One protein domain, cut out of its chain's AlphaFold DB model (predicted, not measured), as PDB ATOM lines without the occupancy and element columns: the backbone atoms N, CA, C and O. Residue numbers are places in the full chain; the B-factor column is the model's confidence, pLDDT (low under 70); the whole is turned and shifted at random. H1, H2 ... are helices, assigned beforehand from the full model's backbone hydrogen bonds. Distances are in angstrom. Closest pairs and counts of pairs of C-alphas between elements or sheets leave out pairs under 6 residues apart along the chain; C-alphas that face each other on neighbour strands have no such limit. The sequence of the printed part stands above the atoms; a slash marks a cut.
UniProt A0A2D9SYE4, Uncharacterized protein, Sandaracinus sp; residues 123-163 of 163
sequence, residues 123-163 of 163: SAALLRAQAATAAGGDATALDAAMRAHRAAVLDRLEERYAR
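Overview. This is residues 123 to 163 of the 163 residues of an uncharacterized protein of Sandaracinus sp (UniProt A0A2D9SYE4). Look for one long helix, H2, with the shorter H1 folded back slantwise over its first part; residues 150 to 163, of which 150 to 161 belong to H2, stick out as an arm. The printed part has 41 residues with two named helices, H1 then H2, and no named strand: all helix. It is loose, with a radius of gyration of the C-alphas of 12.9 A; the arm makes the length in spans of 43 by 15 by 11 A.

Arrangement. Start at H2, residues 140 to 161, which touches H1, residues 124 to 134, with residues 141 to 149 alone. Their closest C-alphas, of Ala 129 and Leu 142, are 4.8 A apart. The helices run opposite ways at a steep tilt of 46 degrees. Every O i to N i+4 pair is within hydrogen-bond range in H1, and 17 of 18 in H2.

Along the chain. Find C-alpha 140 at (213.790, 271.883, 338.866); from there H2 runs 31.7 A to C-alpha 161 at (214.625, 244.272, 323.338). H1 begins at C-alpha 124, (226.389, 268.113, 329.807), and spans 15.3 A.

Size, cuts and confidence. The C-alphas of Gly 136 and Arg 163, the two farthest apart, are 43.4 A apart. The link from H1 to H2 is tight, and the printed part has no cut. Residue 163, the chain's last, has pLDDT under 70.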
ATOM      1  N   SER A 123     224.061 263.833 329.517       89.94
ATOM      2  CA  SER A 123     224.237 265.106 328.820       89.94
ATOM      3  C   SER A 123     224.995 266.108 329.694       89.94
ATOM      4  O   SER A 123     224.861 266.124 330.917       89.94
ATOM      5  N   ALA A 124     225.729 267.032 329.071       92.19
ATOM      6  CA  ALA A 124     226.389 268.113 329.807       92.19
ATOM      7  C   ALA A 124     225.392 268.997 330.585       92.19
ATOM      8  O   ALA A 124     225.747 269.589 331.601       92.19
ATOM      9  N   ALA A 125     224.138 269.086 330.124       90.06
ATOM     10  CA  ALA A 125     223.069 269.765 330.853       90.06
ATOM     11  C   ALA A 125     222.713 269.039 332.155       90.06
ATOM     12  O   ALA A 125     222.563 269.695 333.182       90.06
ATOM     13  N   LEU A 126     222.648 267.705 332.124       94.44
ATOM     14  CA  LEU A 126     222.404 266.894 333.310       94.44
ATOM     15  C   LEU A 126     223.538 267.035 334.330       94.44
ATOM     16  O   LEU A 126     223.269 267.347 335.485       94.44
ATOM     17  N   LEU A 127     224.793 266.901 333.891       96.31
ATOM     18  CA  LEU A 127     225.956 267.031 334.777       96.31
ATOM     19  C   LEU A 127     226.021 268.418 335.436       96.31
ATOM     20  O   LEU A 127     226.283 268.538 336.630       96.31
ATOM     21  N   ARG A 128     225.720 269.481 334.676       93.50
ATOM     22  CA  ARG A 128     225.648 270.848 335.217       93.50
ATOM     23  C   ARG A 128     224.520 271.017 336.227       93.50
ATOM     24  O   ARG A 128     224.726 271.666 337.246       93.50
ATOM     25  N   ALA A 129     223.351 270.440 335.960       92.69
ATOM     26  CA  ALA A 129     222.233 270.500 336.891       92.69
ATOM     27  C   ALA A 129     222.541 269.738 338.191       92.69
ATOM     28  O   ALA A 129     222.266 270.252 339.267       92.69
ATOM     29  N   GLN A 130     223.196 268.574 338.106       95.00
ATOM     30  CA  GLN A 130     223.648 267.817 339.278       95.00
ATOM     31  C   GLN A 130     224.641 268.618 340.124       95.00
ATOM     32  O   GLN A 130     224.479 268.698 341.338       95.00
ATOM     33  N   ALA A 131     225.629 269.257 339.489       93.88
ATOM     34  CA  ALA A 131     226.585 270.113 340.187       93.88
ATOM     35  C   ALA A 131     225.898 271.318 340.856       93.88
ATOM     36  O   ALA A 131     226.209 271.649 341.998       93.88
ATOM     37  N   ALA A 132     224.933 271.948 340.175       91.50
ATOM     38  CA  ALA A 132     224.182 273.073 340.725       91.50
ATOM     39  C   ALA A 132     223.327 272.664 341.935       91.50
ATOM     40  O   ALA A 132     223.340 273.359 342.947       91.50
ATOM     41  N   THR A 133     222.629 271.529 341.866       94.94
ATOM     42  CA  THR A 133     221.836 271.013 342.993       94.94
ATOM     43  C   THR A 133     222.726 270.561 344.153       94.94
ATOM     44  O   THR A 133     222.409 270.846 345.303       94.94
ATOM     45  N   ALA A 134     223.880 269.939 343.881       91.38
ATOM     46  CA  ALA A 134     224.855 269.579 344.916       91.38
ATOM     47  C   ALA A 134     225.417 270.812 345.649       91.38
ATOM     48  O   ALA A 134     225.706 270.744 346.840       91.38
ATOM     49  N   ALA A 135     225.510 271.955 344.963       92.81
ATOM     50  CA  ALA A 135     225.872 273.243 345.554       92.81
ATOM     51  C   ALA A 135     224.705 273.949 346.286       92.81
ATOM     52  O   ALA A 135     224.845 275.107 346.677       92.81
ATOM     53  N   GLY A 136     223.556 273.286 346.465       88.75
ATOM     54  CA  GLY A 136     222.372 273.836 347.139       88.75
ATOM     55  C   GLY A 136     221.415 274.612 346.228       88.75
ATOM     56  O   GLY A 136     220.535 275.315 346.721       88.75
ATOM     57  N   GLY A 137     221.584 274.520 344.905       86.75
ATOM     58  CA  GLY A 137     220.671 275.104 343.924       86.75
ATOM     59  C   GLY A 137     219.350 274.340 343.784       86.75
ATOM     60  O   GLY A 137     219.213 273.197 344.218       86.75
ATOM     61  N   ASP A 138     218.375 274.976 343.131       89.56
ATOM     62  CA  ASP A 138     217.060 274.385 342.857       89.56
ATOM     63  C   ASP A 138     217.156 273.097 342.005       89.56
ATOM     64  O   ASP A 138     217.963 272.991 341.077       89.56
ATOM     65  N   ALA A 139     216.304 272.118 342.314       92.38
ATOM     66  CA  ALA A 139     216.254 270.809 341.670       92.38
ATOM     67  C   ALA A 139     215.429 270.795 340.369       92.38
ATOM     68  O   ALA A 139     215.527 269.843 339.598       92.38
ATOM     69  N   THR A 140     214.664 271.849 340.057       94.06
ATOM     70  CA  THR A 140     213.790 271.883 338.866       94.06
ATOM     71  C   THR A 140     214.539 271.590 337.556       94.06
ATOM     72  O   THR A 140     214.056 270.846 336.695       94.06
ATOM     73  N   ALA A 141     215.741 272.154 337.396       89.19
ATOM     74  CA  ALA A 141     216.580 271.916 336.220       89.19
ATOM     75  C   ALA A 141     217.127 270.478 336.176       89.19
ATOM     76  O   ALA A 141     217.219 269.885 335.098       89.19
ATOM     77  N   LEU A 142     217.445 269.910 337.343       94.06
ATOM     78  CA  LEU A 142     217.900 268.529 337.476       94.06
ATOM     79  C   LEU A 142     216.783 267.549 337.110       94.06
ATOM     80  O   LEU A 142     217.012 266.652 336.302       94.06
ATOM     81  N   ASP A 143     215.563 267.768 337.594       94.62
ATOM     82  CA  ASP A 143     214.405 266.921 337.294       94.62
ATOM     83  C   ASP A 143     214.044 266.920 335.806       94.62
ATOM     84  O   ASP A 143     213.666 265.892 335.233       94.62
ATOM     85  N   ALA A 144     214.143 268.075 335.144       93.25
ATOM     86  CA  ALA A 144     213.945 268.166 333.702       93.25
ATOM     87  C   ALA A 144     215.029 267.384 332.936       93.25
ATOM     88  O   ALA A 144     214.705 266.605 332.034       93.25
ATOM     89  N   ALA A 145     216.297 267.542 333.322       91.69
ATOM     90  CA  ALA A 145     217.417 266.856 332.682       91.69
ATOM     91  C   ALA A 145     217.400 265.334 332.927       91.69
ATOM     92  O   ALA A 145     217.646 264.562 331.999       91.69
ATOM     93  N   MET A 146     217.045 264.894 334.139       94.56
ATOM     94  CA  MET A 146     216.900 263.480 334.500       94.56
ATOM     95  C   MET A 146     215.761 262.812 333.732       94.56
ATOM     96  O   MET A 146     215.927 261.693 333.249       94.56
ATOM     97  N   ARG A 147     214.621 263.496 333.545       94.69
ATOM     98  CA  ARG A 147     213.524 262.982 332.705       94.69
ATOM     99  C   ARG A 147     213.951 262.790 331.254       94.69
ATOM    100  O   ARG A 147     213.644 261.751 330.676       94.69
ATOM    101  N   ALA A 148     214.674 263.755 330.684       92.44
ATOM    102  CA  ALA A 148     215.181 263.648 329.318       92.44
ATOM    103  C   ALA A 148     216.185 262.493 329.170       92.44
ATOM    104  O   ALA A 148     216.101 261.711 328.225       92.44
ATOM    105  N   HIS A 149     217.100 262.343 330.131       92.00
ATOM    106  CA  HIS A 149     218.074 261.255 330.124       92.00
ATOM    107  C   HIS A 149     217.410 259.881 330.292       92.00
ATOM    108  O   HIS A 149     217.719 258.956 329.545       92.00
ATOM    109  N   ARG A 150     216.436 259.759 331.204       93.50
ATOM    110  CA  ARG A 150     215.651 258.530 331.385       93.50
ATOM    111  C   ARG A 150     214.898 258.144 330.113       93.50
ATOM    112  O   ARG A 150     214.905 256.971 329.769       93.50
ATOM    113  N   ALA A 151     214.277 259.099 329.419       92.56
ATOM    114  CA  ALA A 151     213.611 258.825 328.144       92.56
ATOM    115  C   ALA A 151     214.594 258.236 327.118       92.56
ATOM    116  O   ALA A 151     214.334 257.168 326.584       92.56
ATOM    117  N   ALA A 152     215.772 258.848 326.953       90.06
ATOM    118  CA  ALA A 152     216.794 258.348 326.033       90.06
ATOM    119  C   ALA A 152     217.301 256.939 326.395       90.06
ATOM    120  O   ALA A 152     217.552 256.123 325.509       90.06
ATOM    121  N   VAL A 153     217.457 256.638 327.690       89.25
ATOM    122  CA  VAL A 153     217.827 255.291 328.159       89.25
ATOM    123  C   VAL A 153     216.736 254.281 327.811       89.25
ATOM    124  O   VAL A 153     217.044 253.214 327.288       89.25
ATOM    125  N   LEU A 154     215.472 254.616 328.078       89.25
ATOM    126  CA  LEU A 154     214.343 253.731 327.797       89.25
ATOM    127  C   LEU A 154     214.179 253.481 326.296       89.25
ATOM    128  O   LEU A 154     214.042 252.325 325.910       89.25
ATOM    129  N   ASP A 155     214.287 254.517 325.462       89.75
ATOM    130  CA  ASP A 155     214.234 254.384 324.001       89.75
ATOM    131  C   ASP A 155     215.340 253.440 323.503       89.75
ATOM    132  O   ASP A 155     215.092 252.534 322.707       89.75
ATOM    133  N   ARG A 156     216.562 253.581 324.038       85.31
ATOM    134  CA  ARG A 156     217.697 252.727 323.665       85.31
ATOM    135  C   ARG A 156     217.514 251.267 324.083       85.31
ATOM    136  O   ARG A 156     217.981 250.365 323.385       85.31
ATOM    137  N   LEU A 157     216.870 251.033 325.224       84.06
ATOM    138  CA  LEU A 157     216.533 249.690 325.692       84.06
ATOM    139  C   LEU A 157     215.397 249.084 324.854       84.06
ATOM    140  O   LEU A 157     215.491 247.918 324.478       84.06
ATOM    141  N   GLU A 158     214.376 249.864 324.496       84.00
ATOM    142  CA  GLU A 158     213.269 249.421 323.640       84.00
ATOM    143  C   GLU A 158     213.770 249.006 322.247       84.00
ATOM    144  O   GLU A 158     213.466 247.907 321.796       84.00
ATOM    145  N   GLU A 159     214.646 249.791 321.609       81.50
ATOM    146  CA  GLU A 159     215.275 249.428 320.325       81.50
ATOM    147  C   GLU A 159     215.996 248.068 320.340       81.50
ATOM    148  O   GLU A 159     216.114 247.409 319.302       81.50
ATOM    149  N   ARG A 160     216.529 247.674 321.501       77.06
ATOM    150  CA  ARG A 160     217.300 246.441 321.673       77.06
ATOM    151  C   ARG A 160     216.409 245.233 321.931       77.06
ATOM    152  O   ARG A 160     216.680 244.181 321.367       77.06
ATOM    153  N   TYR A 161     215.424 245.383 322.812       76.31
ATOM    154  CA  TYR A 161     214.625 244.272 323.338       76.31
ATOM    155  C   TYR A 161     213.250 244.130 322.672       76.31
ATOM    156  O   TYR A 161     212.566 243.146 322.914       76.31
ATOM    157  N   ALA A 162     212.833 245.078 321.827       70.25
ATOM    158  CA  ALA A 162     211.605 244.965 321.032       70.25
ATOM    159  C   ALA A 162     211.817 244.300 319.652       70.25
ATOM    160  O   ALA A 162     210.936 244.391 318.793       70.25
ATOM    161  N   ARG A 163     212.980 243.675 319.413       51.12
ATOM    162  CA  ARG A 163     213.257 242.818 318.245       51.12
ATOM    163  C   ARG A 163     213.142 241.356 318.628       51.12
ATOM    164  O   ARG A 163     212.689 240.588 317.753       51.12
TER     165      ARG A 163